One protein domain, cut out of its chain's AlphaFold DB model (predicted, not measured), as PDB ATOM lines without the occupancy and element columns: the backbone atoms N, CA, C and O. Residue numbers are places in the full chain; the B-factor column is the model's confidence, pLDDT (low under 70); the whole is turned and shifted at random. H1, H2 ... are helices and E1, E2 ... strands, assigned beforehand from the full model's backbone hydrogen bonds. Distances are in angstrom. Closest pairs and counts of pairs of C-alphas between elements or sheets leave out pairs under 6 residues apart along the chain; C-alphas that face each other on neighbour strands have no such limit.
ATOM      1  N   PHE A 174     194.664 163.320 215.640       94.56
ATOM      2  CA  PHE A 174     195.396 164.238 214.775       94.56
ATOM      3  C   PHE A 174     194.533 165.427 214.347       94.56
ATOM      4  O   PHE A 174     193.307 165.372 214.394       94.56
ATOM      5  N   THR A 175     195.198 166.477 213.875       95.56
ATOM      6  CA  THR A 175     194.627 167.508 213.004       95.56
ATOM      7  C   THR A 175     194.818 167.079 211.551       95.56
ATOM      8  O   THR A 175     195.915 166.664 211.171       95.56
ATOM      9  N   LEU A 176     193.758 167.174 210.754       96.12
ATOM     10  CA  LEU A 176     193.783 166.952 209.311       96.12
ATOM     11  C   LEU A 176     194.095 168.277 208.611       96.12
ATOM     12  O   LEU A 176     193.400 169.260 208.851       96.12
ATOM     13  N   CYS A 177     195.104 168.306 207.745       92.69
ATOM     14  CA  CYS A 177     195.431 169.483 206.935       92.69
ATOM     15  C   CYS A 177     195.486 169.110 205.453       92.69
ATOM     16  O   CYS A 177     195.836 167.982 205.108       92.69
ATOM     17  N   GLU A 178     195.228 170.065 204.569       88.88
ATOM     18  CA  GLU A 178     195.537 169.927 203.146       88.88
ATOM     19  C   GLU A 178     196.919 170.498 202.835       88.88
ATOM     20  O   GLU A 178     197.370 171.470 203.440       88.88
ATOM     21  N   SER A 179     197.602 169.900 201.864       83.44
ATOM     22  CA  SER A 179     198.779 170.509 201.255       83.44
ATOM     23  C   SER A 179     198.851 170.139 199.790       83.44
ATOM     24  O   SER A 179     198.597 168.996 199.407       83.44
ATOM     25  N   GLN A 180     199.282 171.096 198.978       75.88
ATOM     26  CA  GLN A 180     199.868 170.801 197.684       75.88
ATOM     27  C   GLN A 180     201.340 170.436 197.922       75.88
ATOM     28  O   GLN A 180     202.056 171.198 198.575       75.88
ATOM     29  N   PRO A 181     201.793 169.245 197.522       62.38
ATOM     30  CA  PRO A 181     203.203 168.891 197.597       62.38
ATOM     31  C   PRO A 181     203.962 169.520 196.424       62.38
ATOM     32  O   PRO A 181     203.520 169.457 195.273       62.38
ATOM     33  N   GLY A 182     205.103 170.140 196.727       56.78
ATOM     34  CA  GLY A 182     205.840 170.952 195.765       56.78
ATOM     35  C   GLY A 182     206.665 170.132 194.783       56.78
ATOM     36  O   GLY A 182     207.853 169.890 194.989       56.78
ATOM     37  N   PHE A 183     206.067 169.743 193.659       53.75
ATOM     38  CA  PHE A 183     206.762 169.025 192.587       53.75
ATOM     39  C   PHE A 183     207.142 169.960 191.426       53.75
ATOM     40  O   PHE A 183     206.716 169.772 190.288       53.75
ATOM     41  N   GLY A 184     207.960 170.992 191.689       39.38
ATOM     42  CA  GLY A 184     208.429 171.906 190.640       39.38
ATOM     43  C   GLY A 184     209.448 172.971 191.071       39.38
ATOM     44  O   GLY A 184     209.455 173.440 192.201       39.38
ATOM     45  N   LYS A 185     210.296 173.418 190.124       38.41
ATOM     46  CA  LYS A 185     211.401 174.397 190.312       38.41
ATOM     47  C   LYS A 185     210.981 175.820 190.747       38.41
ATOM     48  O   LYS A 185     211.857 176.665 190.916       38.41
ATOM     49  N   LYS A 186     209.682 176.123 190.862       41.47
ATOM     50  CA  LYS A 186     209.158 177.482 191.113       41.47
ATOM     51  C   LYS A 186     208.515 177.684 192.487       41.47
ATOM     52  O   LYS A 186     208.261 178.833 192.842       41.47
ATOM     53  N   GLU A 187     208.288 176.636 193.272       44.91
ATOM     54  CA  GLU A 187     207.739 176.805 194.617       44.91
ATOM     55  C   GLU A 187     208.853 177.166 195.600       44.91
ATOM     56  O   GLU A 187     209.794 176.407 195.823       44.91
ATOM     57  N   LYS A 188     208.778 178.377 196.160       42.12
ATOM     58  CA  LYS A 188     209.821 178.922 197.042       42.12
ATOM     59  C   LYS A 188     209.906 178.218 198.403       42.12
ATOM     60  O   LYS A 188     210.912 178.397 199.080       42.12
ATOM     61  N   VAL A 189     208.907 177.422 198.794       50.59
ATOM     62  CA  VAL A 189     208.925 176.555 199.983       50.59
ATOM     63  C   VAL A 189     207.946 175.400 199.764       50.59
ATOM     64  O   VAL A 189     206.758 175.649 199.590       50.59
ATOM     65  N   ASP A 190     208.421 174.156 199.825       60.75
ATOM     66  CA  ASP A 190     207.549 172.976 199.854       60.75
ATOM     67  C   ASP A 190     206.792 172.955 201.196       60.75
ATOM     68  O   ASP A 190     207.355 172.627 202.248       60.75
ATOM     69  N   ARG A 191     205.527 173.397 201.184       62.28
ATOM     70  CA  ARG A 191     204.687 173.510 202.391       62.28
ATOM     71  C   ARG A 191     204.516 172.152 203.077       62.28
ATOM     72  O   ARG A 191     204.545 172.094 204.309       62.28
ATOM     73  N   ALA A 192     204.485 171.054 202.318       59.56
ATOM     74  CA  ALA A 192     204.455 169.707 202.883       59.56
ATOM     75  C   ALA A 192     205.730 169.406 203.695       59.56
ATOM     76  O   ALA A 192     205.673 168.775 204.755       59.56
ATOM     77  N   MET A 193     206.886 169.933 203.286       64.81
ATOM     78  CA  MET A 193     208.149 169.741 204.010       64.81
ATOM     79  C   MET A 193     208.245 170.544 205.314       64.81
ATOM     80  O   MET A 193     208.964 170.123 206.225       64.81
ATOM     81  N   ILE A 194     207.485 171.636 205.468       66.88
ATOM     82  CA  ILE A 194     207.320 172.295 206.776       66.88
ATOM     83  C   ILE A 194     206.608 171.341 207.742       66.88
ATOM     84  O   ILE A 194     207.081 171.120 208.861       66.88
ATOM     85  N   HIS A 195     205.524 170.706 207.293       69.50
ATOM     86  CA  HIS A 195     204.789 169.728 208.094       69.50
ATOM     87  C   HIS A 195     205.605 168.453 208.368       69.50
ATOM     88  O   HIS A 195     205.469 167.858 209.439       69.50
ATOM     89  N   SER A 196     206.535 168.075 207.486       68.88
ATOM     90  CA  SER A 196     207.424 166.919 207.687       68.88
ATOM     91  C   SER A 196     208.280 167.034 208.955       68.88
ATOM     92  O   SER A 196     208.388 166.080 209.723       68.88
ATOM     93  N   ARG A 197     208.800 168.232 209.271       71.81
ATOM     94  CA  ARG A 197     209.599 168.472 210.494       71.81
ATOM     95  C   ARG A 197     208.820 168.253 211.789       71.81
ATOM     96  O   ARG A 197     209.414 167.992 212.829       71.81
ATOM     97  N   SER A 198     207.495 168.347 211.722       71.88
ATOM     98  CA  SER A 198     206.603 168.047 212.843       71.88
ATOM     99  C   SER A 198     206.197 166.570 212.911       71.88
ATOM    100  O   SER A 198     205.357 166.201 213.725       71.88
ATOM    101  N   GLY A 199     206.747 165.709 212.055       81.25
ATOM    102  CA  GLY A 199     206.364 164.299 211.989       81.25
ATOM    103  C   GLY A 199     204.949 164.081 211.455       81.25
ATOM    104  O   GLY A 199     204.334 163.066 211.767       81.25
ATOM    105  N   SER A 200     204.409 165.034 210.685       89.81
ATOM    106  CA  SER A 200     203.138 164.820 209.989       89.81
ATOM    107  C   SER A 200     203.304 163.737 208.920       89.81
ATOM    108  O   SER A 200     204.368 163.621 208.307       89.81
ATOM    109  N   GLN A 201     202.257 162.949 208.694       92.06
ATOM    110  CA  GLN A 201     202.241 161.863 207.709       92.06
ATOM    111  C   GLN A 201     201.222 162.153 206.608       92.06
ATOM    112  O   GLN A 201     200.210 162.794 206.872       92.06
ATOM    113  N   ALA A 202     201.465 161.682 205.386       93.06
ATOM    114  CA  ALA A 202     200.463 161.719 204.326       93.06
ATOM    115  C   ALA A 202     199.417 160.630 204.573       93.06
ATOM    116  O   ALA A 202     199.800 159.491 204.856       93.06
ATOM    117  N   LEU A 203     198.134 160.951 204.412       94.44
ATOM    118  CA  LEU A 203     197.073 159.961 204.262       94.44
ATOM    119  C   LEU A 203     196.857 159.679 202.773       94.44
ATOM    120  O   LEU A 203     196.458 160.559 202.011       94.44
ATOM    121  N   MET A 204     197.126 158.441 202.378       94.56
ATOM    122  CA  MET A 204     197.112 157.970 200.998       94.56
ATOM    123  C   MET A 204     196.203 156.747 200.861       94.56
ATOM    124  O   MET A 204     195.753 156.162 201.847       94.56
ATOM    125  N   LEU A 205     195.966 156.337 199.621       95.31
ATOM    126  CA  LEU A 205     195.347 155.072 199.258       95.31
ATOM    127  C   LEU A 205     196.408 154.153 198.662       95.31
ATOM    128  O   LEU A 205     197.169 154.574 197.794       95.31
ATOM    129  N   ARG A 206     196.450 152.894 199.092       95.19
ATOM    130  CA  ARG A 206     197.271 151.846 198.483       95.19
ATOM    131  C   ARG A 206     196.373 150.858 197.754       95.19
ATOM    132  O   ARG A 206     195.517 150.219 198.362       95.19
ATOM    133  N   ARG A 207     196.582 150.708 196.450       94.44
ATOM    134  CA  ARG A 207     195.839 149.768 195.610       94.44
ATOM    135  C   ARG A 207     196.240 148.332 195.924       94.44
ATOM    136  O   ARG A 207     197.418 147.990 195.874       94.44
ATOM    137  N   LYS A 208     195.260 147.469 196.203       93.88
ATOM    138  CA  LYS A 208     195.499 146.078 196.635       93.88
ATOM    139  C   LYS A 208     196.103 145.199 195.539       93.88
ATOM    140  O   LYS A 208     196.848 144.276 195.843       93.88
ATOM    141  N   ALA A 209     195.790 145.483 194.274       93.81
ATOM    142  CA  ALA A 209     196.208 144.658 193.141       93.81
ATOM    143  C   ALA A 209     197.714 144.743 192.830       93.81
ATOM    144  O   ALA A 209     198.312 143.741 192.449       93.81
ATOM    145  N   ASP A 210     198.321 145.925 192.967       93.19
ATOM    146  CA  ASP A 210     199.704 146.180 192.537       93.19
ATOM    147  C   ASP A 210     200.515 147.059 193.501       93.19
ATOM    148  O   ASP A 210     201.661 147.402 193.215       93.19
ATOM    149  N   GLY A 211     199.936 147.440 194.641       93.06
ATOM    150  CA  GLY A 211     200.591 148.268 195.648       93.06
ATOM    151  C   GLY A 211     200.761 149.735 195.252       93.06
ATOM    152  O   GLY A 211     201.418 150.467 195.995       93.06
ATOM    153  N   LYS A 212     200.188 150.192 194.126       93.12
ATOM    154  CA  LYS A 212     200.302 151.595 193.703       93.12
ATOM    155  C   LYS A 212     199.691 152.519 194.758       93.12
ATOM    156  O   LYS A 212     198.582 152.275 195.229       93.12
ATOM    157  N   VAL A 213     200.406 153.590 195.100       94.06
ATOM    158  CA  VAL A 213     199.957 154.588 196.078       94.06
ATOM    159  C   VAL A 213     199.386 155.805 195.359       94.06
ATOM    160  O   VAL A 213     199.991 156.312 194.418       94.06
ATOM    161  N   LEU A 214     198.214 156.255 195.797       93.94
ATOM    162  CA  LEU A 214     197.436 157.349 195.220       93.94
ATOM    163  C   LEU A 214     197.010 158.314 196.329       93.94
ATOM    164  O   LEU A 214     196.848 157.906 197.479       93.94
ATOM    165  N   SER A 215     196.778 159.582 196.002       93.25
ATOM    166  CA  SER A 215     196.160 160.505 196.952       93.25
ATOM    167  C   SER A 215     194.756 160.036 197.352       93.25
ATOM    168  O   SER A 215     193.940 159.674 196.500       93.25
ATOM    169  N   ALA A 216     194.474 160.104 198.655       93.38
ATOM    170  CA  ALA A 216     193.156 159.850 199.229       93.38
ATOM    171  C   ALA A 216     192.179 161.028 199.083       93.38
ATOM    172  O   ALA A 216     191.038 160.920 199.525       93.38
ATOM    173  N   HIS A 217     192.622 162.150 198.509       93.69
ATOM    174  CA  HIS A 217     191.914 163.419 198.612       93.69
ATOM    175  C   HIS A 217     191.766 164.151 197.272       93.69
ATOM    176  O   HIS A 217     192.685 164.195 196.449       93.69
ATOM    177  N   VAL A 218     190.594 164.755 197.080       92.88
ATOM    178  CA  VAL A 218     190.287 165.716 196.017       92.88
ATOM    179  C   VAL A 218     189.519 166.877 196.641       92.88
ATOM    180  O   VAL A 218     188.403 166.699 197.137       92.88
ATOM    181  N   GLN A 219     190.104 168.067 196.578       91.69
ATOM    182  CA  GLN A 219     189.439 169.310 196.936       91.69
ATOM    183  C   GLN A 219     188.475 169.695 195.800       91.69
ATOM    184  O   GLN A 219     188.887 169.711 194.636       91.69
ATOM    185  N   PRO A 220     187.190 169.971 196.079       92.56
ATOM    186  CA  PRO A 220     186.292 170.494 195.056       92.56
ATOM    187  C   PRO A 220     186.678 171.926 194.680       92.56
ATOM    188  O   PRO A 220     187.214 172.665 195.501       92.56
ATOM    189  N   GLY A 221     186.341 172.341 193.460       90.31
ATOM    190  CA  GLY A 221     186.433 173.750 193.086       90.31
ATOM    191  C   GLY A 221     185.533 174.614 193.974       90.31
ATOM    192  O   GLY A 221     184.370 174.259 194.202       90.31
ATOM    193  N   LEU A 222     186.065 175.727 194.481       86.94
ATOM    194  CA  LEU A 222     185.376 176.571 195.462       86.94
ATOM    195  C   LEU A 222     184.312 177.467 194.808       86.94
ATOM    196  O   LEU A 222     183.267 177.713 195.414       86.94
ATOM    197  N   ALA A 223     184.524 177.897 193.560       86.31
ATOM    198  CA  ALA A 223     183.528 178.559 192.721       86.31
ATOM    199  C   ALA A 223     182.940 177.605 191.658       86.31
ATOM    200  O   ALA A 223     183.578 176.618 191.295       86.31
ATOM    201  N   PRO A 224     181.740 177.883 191.103       84.62
ATOM    202  CA  PRO A 224     181.049 176.970 190.181       84.62
ATOM    203  C   PRO A 224     181.843 176.513 188.948       84.62
ATOM    204  O   PRO A 224     181.580 175.426 188.442       84.62
ATOM    205  N   GLU A 225     182.788 177.327 188.473       86.38
ATOM    206  CA  GLU A 225     183.609 177.032 187.289       86.38
ATOM    207  C   GLU A 225     185.007 176.501 187.641       86.38
ATOM    208  O   GLU A 225     185.768 176.127 186.746       86.38
ATOM    209  N   ASP A 226     185.357 176.454 188.930       86.50
ATOM    210  CA  ASP A 226     186.664 175.977 189.359       86.50
ATOM    211  C   ASP A 226     186.738 174.448 189.214       86.50
ATOM    212  O   ASP A 226     185.833 173.728 189.661       86.50
ATOM    213  N   PRO A 227     187.810 173.910 188.609       87.12
ATOM    214  CA  PRO A 227     188.003 172.472 188.542       87.12
ATOM    215  C   PRO A 227     188.362 171.905 189.927       87.12
ATOM    216  O   PRO A 227     188.935 172.608 190.759       87.12
ATOM    217  N   PRO A 228     188.080 170.617 190.187       89.94
ATOM    218  CA  PRO A 228     188.581 169.945 191.378       89.94
ATOM    219  C   PRO A 228     190.110 169.809 191.337       89.94
ATOM    220  O   PRO A 228     190.694 169.481 190.300       89.94
ATOM    221  N   THR A 229     190.744 169.962 192.495       88.12
ATOM    222  CA  THR A 229     192.197 169.875 192.660       88.12
ATOM    223  C   THR A 229     192.558 168.644 193.480       88.12
ATOM    224  O   THR A 229     192.052 168.424 194.578       88.12
ATOM    225  N   THR A 230     193.460 167.807 192.964       90.06
ATOM    226  CA  THR A 230     194.002 166.691 193.754       90.06
ATOM    227  C   THR A 230     195.151 167.194 194.619       90.06
ATOM    228  O   THR A 230     196.184 167.612 194.101       90.06
ATOM    229  N   LEU A 231     194.963 167.129 195.933       89.31
ATOM    230  CA  LEU A 231     195.943 167.505 196.956       89.31
ATOM    231  C   LEU A 231     196.330 166.271 197.773       89.31
ATOM    232  O   LEU A 231     195.861 165.176 197.476       89.31
ATOM    233  N   ILE A 232     197.157 166.422 198.806       90.25
ATOM    234  CA  ILE A 232     197.321 165.391 199.841       90.25
ATOM    235  C   ILE A 232     196.710 165.852 201.156       90.25
ATOM    236  O   ILE A 232     196.754 167.036 201.498       90.25
ATOM    237  N   TRP A 233     196.195 164.891 201.917       93.06
ATOM    238  CA  TRP A 233     195.894 165.104 203.322       93.06
ATOM    239  C   TRP A 233     197.086 164.763 204.197       93.06
ATOM    240  O   TRP A 233     197.752 163.744 204.022       93.06
ATOM    241  N   LEU A 234     197.326 165.635 205.166       92.75
ATOM    242  CA  LEU A 234     198.355 165.514 206.178       92.75
ATOM    243  C   LEU A 234     197.696 165.193 207.514       92.75
ATOM    244  O   LEU A 234     196.772 165.885 207.939       92.75
ATOM    245  N   LEU A 235     198.212 164.183 208.203       94.00
ATOM    246  CA  LEU A 235     197.842 163.849 209.569       94.00
ATOM    247  C   LEU A 235     198.903 164.414 210.506       94.00
ATOM    248  O   LEU A 235     200.011 163.878 210.613       94.00
ATOM    249  N   ARG A 236     198.572 165.508 211.191       93.38
ATOM    250  CA  ARG A 236     199.410 166.073 212.250       93.38
ATOM    251  C   ARG A 236     198.975 165.489 213.588       93.38
ATOM    252  O   ARG A 236     197.960 165.909 214.132       93.38
ATOM    253  N   ALA A 237     199.748 164.557 214.142       92.38
ATOM    254  CA  ALA A 237     199.388 163.882 215.393       92.38
ATOM    255  C   ALA A 237     199.102 164.855 216.558       92.38
ATOM    256  O   ALA A 237     199.802 165.860 216.736       92.38
ATOM    257  N   CYS A 238     198.104 164.534 217.372       93.06
ATOM    258  CA  CYS A 238     197.844 165.227 218.628       93.06
ATOM    259  C   CYS A 238     198.917 164.851 219.665       93.06
ATOM    260  O   CYS A 238     199.221 163.665 219.793       93.06
ATOM    261  N   PRO A 239     199.488 165.804 220.426       91.94
ATOM    262  CA  PRO A 239     200.547 165.480 221.390       91.94
ATOM    263  C   PRO A 239     200.074 164.672 222.606       91.94
ATOM    264  O   PRO A 239     200.862 163.930 223.181       91.94
ATOM    265  N   ARG A 240     198.793 164.793 222.979       88.12
ATOM    266  CA  ARG A 240     198.196 164.161 224.171       88.12
ATOM    267  C   ARG A 240     197.739 162.712 223.960       88.12
ATOM    268  O   ARG A 240     197.269 162.084 224.902       88.12
ATOM    269  N   GLY A 241     197.781 162.196 222.734       70.81
ATOM    270  CA  GLY A 241     197.136 160.931 222.380       70.81
ATOM    271  C   GLY A 241     198.103 159.865 221.887       70.81
ATOM    272  O   GLY A 241     199.141 160.175 221.301       70.81
ATOM    273  N   ASP A 242     197.698 158.606 222.049       68.88
ATOM    274  CA  ASP A 242     198.315 157.502 221.324       68.88
ATOM    275  C   ASP A 242     198.227 157.768 219.821       68.88
ATOM    276  O   ASP A 242     197.193 158.197 219.294       68.88
ATOM    277  N   HIS A 243     199.329 157.505 219.121       68.56
ATOM    278  CA  HIS A 243     199.385 157.617 217.673       68.56
ATOM    279  C   HIS A 243     198.473 156.564 217.042       68.56
ATOM    280  O   HIS A 243     198.864 155.423 216.806       68.56
ATOM    281  N   MET A 244     197.234 156.961 216.774       68.88
ATOM    282  CA  MET A 244     196.290 156.147 216.031       68.88
ATOM    283  C   MET A 244     196.644 156.180 214.548       68.88
ATOM    284  O   MET A 244     196.689 157.245 213.931       68.88
ATOM    285  N   GLN A 245     196.853 154.998 213.974       78.62
ATOM    286  CA  GLN A 245     196.881 154.847 212.525       78.62
ATOM    287  C   GLN A 245     195.476 155.074 211.961       78.62
ATOM    288  O   GLN A 245     194.485 154.624 212.537       78.62
ATOM    289  N   CYS A 246     195.394 155.787 210.841       87.19
ATOM    290  CA  CYS A 246     194.143 155.961 210.116       87.19
ATOM    291  C   CYS A 246     193.861 154.687 209.315       87.19
ATOM    292  O   CYS A 246     194.458 154.475 208.260       87.19
ATOM    293  N   ASP A 247     193.007 153.822 209.860       89.94
ATOM    294  CA  ASP A 247     192.562 152.604 209.188       89.94
ATOM    295  C   ASP A 247     191.466 152.888 208.143       89.94
ATOM    296  O   ASP A 247     191.002 154.019 207.973       89.94
ATOM    297  N   ASP A 248     191.026 151.840 207.442       91.75
ATOM    298  CA  ASP A 248     189.991 151.948 206.409       91.75
ATOM    299  C   ASP A 248     188.676 152.541 206.922       91.75
ATOM    300  O   ASP A 248     187.967 153.236 206.189       91.75
ATOM    301  N   ARG A 249     188.327 152.251 208.176       92.81
ATOM    302  CA  ARG A 249     187.069 152.683 208.772       92.81
ATOM    303  C   ARG A 249     187.117 154.178 209.076       92.81
ATOM    304  O   ARG A 249     186.232 154.915 208.633       92.81
ATOM    305  N   LEU A 250     188.167 154.631 209.758       93.56
ATOM    306  CA  LEU A 250     188.377 156.040 210.071       93.56
ATOM    307  C   LEU A 250     188.593 156.870 208.801       93.56
ATOM    308  O   LEU A 250     187.991 157.934 208.661       93.56
ATOM    309  N   GLY A 251     189.376 156.370 207.843       94.38
ATOM    310  CA  GLY A 251     189.633 157.054 206.577       94.38
ATOM    311  C   GLY A 251     188.350 157.351 205.797       94.38
ATOM    312  O   GLY A 251     188.119 158.486 205.378       94.38
ATOM    313  N   ARG A 252     187.451 156.365 205.670       94.62
ATOM    314  CA  ARG A 252     186.132 156.564 205.043       94.62
ATOM    315  C   ARG A 252     185.264 157.556 205.809       94.62
ATOM    316  O   ARG A 252     184.583 158.372 205.191       94.62
ATOM    317  N   ALA A 253     185.273 157.485 207.140       96.00
ATOM    318  CA  ALA A 253     184.509 158.403 207.977       96.00
ATOM    319  C   ALA A 253     184.984 159.855 207.800       96.00
ATOM    320  O   ALA A 253     184.153 160.763 207.751       96.00
ATOM    321  N   ILE A 254     186.295 160.064 207.641       96.31
ATOM    322  CA  ILE A 254     186.894 161.373 207.359       96.31
ATOM    323  C   ILE A 254     186.467 161.891 205.986       96.31
ATOM    324  O   ILE A 254     186.003 163.024 205.912       96.31
ATOM    325  N   ILE A 255     186.541 161.074 204.927       95.81
ATOM    326  CA  ILE A 255     186.073 161.472 203.584       95.81
ATOM    327  C   ILE A 255     184.612 161.925 203.627       95.81
ATOM    328  O   ILE A 255     184.280 163.021 203.177       95.81
ATOM    329  N   ALA A 256     183.744 161.109 204.229       96.56
ATOM    330  CA  ALA A 256     182.327 161.430 204.335       96.56
ATOM    331  C   ALA A 256     182.076 162.698 205.172       96.56
ATOM    332  O   ALA A 256     181.166 163.471 204.877       96.56
ATOM    333  N   ALA A 257     182.856 162.923 206.234       97.44
ATOM    334  CA  ALA A 257     182.746 164.124 207.055       97.44
ATOM    335  C   ALA A 257     183.234 165.382 206.335       97.44
ATOM    336  O   ALA A 257     182.576 166.411 206.457       97.44
ATOM    337  N   PHE A 258     184.311 165.280 205.559       97.31
ATOM    338  CA  PHE A 258     184.842 166.371 204.751       97.31
ATOM    339  C   PHE A 258     183.836 166.838 203.695       97.31
ATOM    340  O   PHE A 258     183.443 168.000 203.693       97.31
ATOM    341  N   TYR A 259     183.327 165.944 202.842       97.38
ATOM    342  CA  TYR A 259     182.368 166.368 201.814       97.38
ATOM    343  C   TYR A 259     181.044 166.852 202.407       97.38
ATOM    344  O   TYR A 259     180.430 167.774 201.874       97.38
ATOM    345  N   ARG A 260     180.605 166.290 203.540       97.19
ATOM    346  CA  ARG A 260     179.460 166.833 204.283       97.19
ATOM    347  C   ARG A 260     179.745 168.228 204.839       97.19
ATOM    348  O   ARG A 260     178.878 169.083 204.712       97.19
ATOM    349  N   SER A 261     180.926 168.481 205.410       96.75
ATOM    350  CA  SER A 261     181.239 169.808 205.949       96.75
ATOM    351  C   SER A 261     181.228 170.858 204.847       96.75
ATOM    352  O   SER A 261     180.644 171.913 205.035       96.75
ATOM    353  N   LEU A 262     181.749 170.542 203.661       95.69
ATOM    354  CA  LEU A 262     181.704 171.458 202.522       95.69
ATOM    355  C   LEU A 262     180.265 171.803 202.097       95.69
ATOM    356  O   LEU A 262     179.968 172.953 201.778       95.69
ATOM    357  N   ARG A 263     179.345 170.830 202.146       96.00
ATOM    358  CA  ARG A 263     177.911 171.078 201.907       96.00
ATOM    359  C   ARG A 263     177.313 171.977 202.983       96.00
ATOM    360  O   ARG A 263     176.638 172.951 202.660       96.00
ATOM    361  N   ASP A 264     177.608 171.691 204.251       94.31
ATOM    362  CA  ASP A 264     177.173 172.487 205.409       94.31
ATOM    363  C   ASP A 264     177.754 173.916 205.402       94.31
ATOM    364  O   ASP A 264     177.242 174.827 206.062       94.31
ATOM    365  N   GLU A 265     178.870 174.104 204.706       93.38
ATOM    366  CA  GLU A 265     179.572 175.370 204.523       93.38
ATOM    367  C   GLU A 265     179.068 176.157 203.300       93.38
ATOM    368  O   GLU A 265     179.388 177.340 203.180       93.38
ATOM    369  N   GLY A 266     178.223 175.547 202.459       92.56
ATOM    370  CA  GLY A 266     177.552 176.194 201.329       92.56
ATOM    371  C   GLY A 266     178.325 176.161 200.009       92.56
ATOM    372  O   GLY A 266     177.986 176.918 199.098       92.56
ATOM    373  N   PHE A 267     179.348 175.310 199.880       93.88
ATOM    374  CA  PHE A 267     180.095 175.172 198.627       93.88
ATOM    375  C   PHE A 267     179.234 174.549 197.502       93.88
ATOM    376  O   PHE A 267     178.249 173.855 197.780       93.88
ATOM    377  N   PRO A 268     179.574 174.767 196.214       94.12
ATOM    378  CA  PRO A 268     178.747 174.310 195.096       94.12
ATOM    379  C   PRO A 268     178.580 172.780 195.051       94.12
ATOM    380  O   PRO A 268     179.530 172.052 194.765       94.12
ATOM    381  N   GLU A 269     177.349 172.281 195.233       96.06
ATOM    382  CA  GLU A 269     177.056 170.831 195.273       96.06
ATOM    383  C   GLU A 269     177.560 170.085 194.031       96.06
ATOM    384  O   GLU A 269     178.066 168.971 194.132       96.06
ATOM    385  N   ARG A 270     177.474 170.701 192.846       95.69
ATOM    386  CA  ARG A 270     177.978 170.097 191.604       95.69
ATOM    387  C   ARG A 270     179.475 169.774 191.693       95.69
ATOM    388  O   ARG A 270     179.887 168.719 191.205       95.69
ATOM    389  N   ASN A 271     180.258 170.656 192.310       95.31
ATOM    390  CA  ASN A 271     181.704 170.504 192.451       95.31
ATOM    391  C   ASN A 271     182.038 169.494 193.544       95.31
ATOM    392  O   ASN A 271     182.887 168.629 193.330       95.31
ATOM    393  N   ILE A 272     181.318 169.553 194.671       97.00
ATOM    394  CA  ILE A 272     181.428 168.574 195.760       97.00
ATOM    395  C   ILE A 272     181.162 167.168 195.222       97.00
ATOM    396  O   ILE A 272     182.017 166.297 195.340       97.00
ATOM    397  N   ALA A 273     180.029 166.958 194.550       96.44
ATOM    398  CA  ALA A 273     179.654 165.658 194.007       96.44
ATOM    399  C   ALA A 273     180.642 165.152 192.941       96.44
ATOM    400  O   ALA A 273     180.820 163.945 192.787       96.44
ATOM    401  N   LEU A 274     181.269 166.046 192.167       95.12
ATOM    402  CA  LEU A 274     182.317 165.659 191.220       95.12
ATOM    403  C   LEU A 274     183.574 165.163 191.943       95.12
ATOM    404  O   LEU A 274     184.043 164.073 191.628       95.12
ATOM    405  N   ALA A 275     184.084 165.931 192.908       94.94
ATOM    406  CA  ALA A 275     185.259 165.555 193.691       94.94
ATOM    407  C   ALA A 275     185.025 164.261 194.487       94.94
ATOM    408  O   ALA A 275     185.869 163.366 194.470       94.94
ATOM    409  N   GLU A 276     183.849 164.123 195.101       95.75
ATOM    410  CA  GLU A 276     183.452 162.937 195.861       95.75
ATOM    411  C   GLU A 276     183.444 161.683 194.978       95.75
ATOM    412  O   GLU A 276     184.072 160.690 195.336       95.75
ATOM    413  N   ARG A 277     182.871 161.746 193.764       94.94
ATOM    414  CA  ARG A 277     182.921 160.620 192.810       94.94
ATOM    415  C   ARG A 277     184.344 160.236 192.403       94.94
ATOM    416  O   ARG A 277     184.619 159.049 192.254       94.94
ATOM    417  N   MET A 278     185.234 161.212 192.206       94.19
ATOM    418  CA  MET A 278     186.644 160.940 191.884       94.19
ATOM    419  C   MET A 278     187.339 160.210 193.038       94.19
ATOM    420  O   MET A 278     188.096 159.269 192.830       94.19
ATOM    421  N   VAL A 279     187.079 160.612 194.283       93.00
ATOM    422  CA  VAL A 279     187.649 159.920 195.444       93.00
ATOM    423  C   VAL A 279     187.042 158.527 195.621       93.00
ATOM    424  O   VAL A 279     187.780 157.581 195.885       93.00
ATOM    425  N   GLU A 280     185.733 158.360 195.430       92.25
ATOM    426  CA  GLU A 280     185.063 157.054 195.502       92.25
ATOM    427  C   GLU A 280     185.606 156.053 194.474       92.25
ATOM    428  O   GLU A 280     185.813 154.878 194.796       92.25
ATOM    429  N   ALA A 281     185.869 156.512 193.251       91.44
ATOM    430  CA  ALA A 281     186.439 155.679 192.201       91.44
ATOM    431  C   ALA A 281     187.896 155.284 192.508       91.44
ATOM    432  O   ALA A 281     188.222 154.097 192.414       91.44
ATOM    433  N   ARG A 282     188.733 156.203 193.015       89.81
ATOM    434  CA  ARG A 282     190.083 155.878 193.532       89.81
ATOM    435  C   ARG A 282     190.061 154.921 194.712       89.81
ATOM    436  O   ARG A 282     190.955 154.093 194.865       89.81
ATOM    437  N   TYR A 283     189.060 155.061 195.570       86.44
ATOM    438  CA  TYR A 283     188.921 154.275 196.783       86.44
ATOM    439  C   TYR A 283     188.620 152.790 196.484       86.44
ATOM    440  O   TYR A 283     188.947 151.908 197.286       86.44
ATOM    441  N   LYS A 284     188.032 152.476 195.323       88.62
ATOM    442  CA  LYS A 284     187.716 151.099 194.930       88.62
ATOM    443  C   LYS A 284     188.979 150.229 194.871       88.62
ATOM    444  O   LYS A 284     189.960 150.572 194.223       88.62
ATOM    445  N   ASP A 285     188.935 149.082 195.550       90.31
ATOM    446  CA  ASP A 285     190.045 148.119 195.653       90.31
ATOM    447  C   ASP A 285     191.350 148.695 196.244       90.31
ATOM    448  O   ASP A 285     192.437 148.131 196.068       90.31
ATOM    449  N   CYS A 286     191.235 149.784 197.006       93.69
ATOM    450  CA  CYS A 286     192.316 150.366 197.788       93.69
ATOM    451  C   CYS A 286     192.096 150.170 199.295       93.69
ATOM    452  O   CYS A 286     191.017 149.793 199.757       93.69
ATOM    453  N   GLU A 287     193.151 150.408 200.061       94.50
ATOM    454  CA  GLU A 287     193.123 150.569 201.514       94.50
ATOM    455  C   GLU A 287     193.791 151.891 201.895       94.50
ATOM    456  O   GLU A 287     194.660 152.387 201.173       94.50
ATOM    457  N   PHE A 288     193.393 152.470 203.019       94.75
ATOM    458  CA  PHE A 288     194.048 153.642 203.571       94.75
ATOM    459  C   PHE A 288     195.437 153.281 204.083       94.75
ATOM    460  O   PHE A 288     195.667 152.248 204.711       94.75
ATOM    461  N   TRP A 289     196.382 154.162 203.786       93.06
ATOM    462  CA  TRP A 289     197.782 153.972 204.098       93.06
ATOM    463  C   TRP A 289     198.404 155.295 204.520       93.06
ATOM    464  O   TRP A 289     198.216 156.323 203.871       93.06
ATOM    465  N   THR A 290     199.188 155.272 205.592       92.94
ATOM    466  CA  THR A 290     199.963 156.436 206.030       92.94
ATOM    467  C   THR A 290     201.419 156.296 205.622       92.94
ATOM    468  O   THR A 290     202.018 155.238 205.822       92.94
ATOM    469  N   MET A 291     202.029 157.368 205.118       91.75
ATOM    470  CA  MET A 291     203.454 157.371 204.773       91.75
ATOM    471  C   MET A 291     204.149 158.692 205.129       91.75
ATOM    472  O   MET A 291     203.483 159.720 205.260       91.75
ATOM    473  N   PRO A 292     205.485 158.702 205.301       90.25
ATOM    474  CA  PRO A 292     206.231 159.941 205.504       90.25
ATOM    475  C   PRO A 292     206.047 160.913 204.335       90.25
ATOM    476  O   PRO A 292     206.062 160.500 203.177       90.25
ATOM    477  N   LEU A 293     205.958 162.214 204.626       87.12
ATOM    478  CA  LEU A 293     205.783 163.243 203.592       87.12
ATOM    479  C   LEU A 293     206.936 163.293 202.590       87.12
ATOM    480  O   LEU A 293     206.709 163.500 201.406       87.12
ATOM    481  N   SER A 294     208.156 163.000 203.041       84.81
ATOM    482  CA  SER A 294     209.338 162.917 202.179       84.81
ATOM    483  C   SER A 294     209.291 161.779 201.154       84.81
ATOM    484  O   SER A 294     210.153 161.725 200.284       84.81
ATOM    485  N   ALA A 295     208.353 160.838 201.287       88.69
ATOM    486  CA  ALA A 295     208.189 159.715 200.371       88.69
ATOM    487  C   ALA A 295     207.054 159.933 199.353       88.69
ATOM    488  O   ALA A 295     206.859 159.083 198.488       88.69
ATOM    489  N   VAL A 296     206.297 161.033 199.452       87.88
ATOM    490  CA  VAL A 296     205.232 161.359 198.494       87.88
ATOM    491  C   VAL A 296     205.861 161.849 197.190       87.88
ATOM    492  O   VAL A 296     206.743 162.707 197.204       87.88
ATOM    493  N   THR A 297     205.401 161.320 196.059       87.69
ATOM    494  CA  THR A 297     205.918 161.642 194.720       87.69
ATOM    495  C   THR A 297     204.818 162.176 193.800       87.69
ATOM    496  O   THR A 297     203.626 161.997 194.055       87.69
ATOM    497  N   ALA A 298     205.206 162.849 192.712       85.06
ATOM    498  CA  ALA A 298     204.264 163.502 191.798       85.06
ATOM    499  C   ALA A 298     203.266 162.529 191.148       85.06
ATOM    500  O   ALA A 298     202.100 162.869 190.977       85.06
ATOM    501  N   ASP A 299     203.693 161.309 190.824       87.44
ATOM    502  CA  ASP A 299     202.860 160.265 190.215       87.44
ATOM    503  C   ASP A 299     201.759 159.727 191.145       87.44
ATOM    504  O   ASP A 299     200.813 159.093 190.674       87.44
ATOM    505  N   MET A 300     201.847 160.015 192.449       90.38
ATOM    506  CA  MET A 300     200.805 159.682 193.421       90.38
ATOM    507  C   MET A 300     199.635 160.676 193.400       90.38
ATOM    508  O   MET A 300     198.645 160.444 194.087       90.38
ATOM    509  N   ILE A 301     199.741 161.798 192.675       85.19
ATOM    510  CA  ILE A 301     198.811 162.946 192.750       85.19
ATOM    511  C   ILE A 301     198.443 163.477 191.361       85.19
ATOM    512  O   ILE A 301     197.294 163.839 191.117       85.19
ATOM    513  N   VAL A 302     199.408 163.529 190.442       80.31
ATOM    514  CA  VAL A 302     199.241 164.072 189.090       80.31
ATOM    515  C   VAL A 302     198.715 162.998 188.144       80.31
ATOM    516  O   VAL A 302     199.190 161.865 188.148       80.31
ATOM    517  N   GLY A 303     197.763 163.378 187.284       68.25
ATOM    518  CA  GLY A 303     197.250 162.498 186.230       68.25
ATOM    519  C   GLY A 303     196.472 161.298 186.765       68.25
ATOM    520  O   GLY A 303     196.369 160.280 186.085       68.25
ATOM    521  N   LEU A 304     195.954 161.401 187.990       74.62
ATOM    522  CA  LEU A 304     195.026 160.415 188.513       74.62
ATOM    523  C   LEU A 304     193.708 160.551 187.759       74.62
ATOM    524  O   LEU A 304     193.047 161.588 187.857       74.62
ATOM    525  N   GLU A 305     193.344 159.510 187.011       59.53
ATOM    526  CA  GLU A 305     191.992 159.408 186.470       59.53
ATOM    527  C   GLU A 305     190.962 159.438 187.619       59.53
ATOM    528  O   GLU A 305     191.318 159.095 188.758       59.53
ATOM    529  N   PRO A 306     189.730 159.912 187.350       53.25
ATOM    530  CA  PRO A 306     188.601 159.740 188.254       53.25
ATOM    531  C   PRO A 306     188.495 158.299 188.751       53.25
ATOM    532  O   PRO A 306     188.428 157.374 187.911       53.25
TER     533      PRO A 306
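Overview. This is residues 174 to 306 of the 306 residues of an uncharacterized protein of Cercospora berteroae (UniProt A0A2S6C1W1). A strongly twisted sheet of five strands, with E2 at its branching point, has a helical hairpin of H2 and H3 on it and short H1 over the face opposite H2. The hairpin comes near the sheet with residues 248 to 254 of H2 and 279 to 283 of H3. The 133 printed residues run E1 H1 E2 E3 E4 H2 H3 E5, a mixed class with three named helices and five named strands; the four neighbour pairs are antiparallel. The whole is compact and rounded, with a radius of gyration of the C-alphas of 14.6 A and spans of 37 by 36 by 34 A.

Along the chain. E2, residues 201 to 207, is 18.3 A long, and E5, residues 286 to 292, 18.6 A. E3 is residues 213 to 215, E4 residues 232 to 237 and E1 residues 174 to 179, from C-alpha 174 at (195.396, 164.238, 214.775). H2, residues 248 to 264, measures 24.2 A; H3, residues 269 to 283, 20.4 A; H1 is residues 191 to 196. E5 ends at C-alpha 292 (206.231, 159.941, 205.504).

Arrangement. E3 and E4 lie on one side of E2, E5 on the other side. N 204 and O 289 are 2.8 A apart, N 203 and O 233 2.8 A, N 205 and O 214 2.8 A. E1 is E4's other neighbour, with N 177 and O 234 at 2.9 A. H2 and H3 touch, C-alphas of Tyr 259 and Ile 272 closest at 6.5 A, opposite ways at a shallow tilt of 9 degrees. H3 only grazes the sheet; H2 is over none of its strands. In H1, H2 and H3 every O i to N i+4 pair is within hydrogen-bond range.

Size, cuts and confidence. The C-alphas of Glu 225 and Asp 242 are farthest apart, 41.9 A. The printed part has no cut; E1 to H1 and E3 to E4 are long links. Residues 181 to 196, 242 to 244, 303 and 305 to 306 are under 70 in pLDDT.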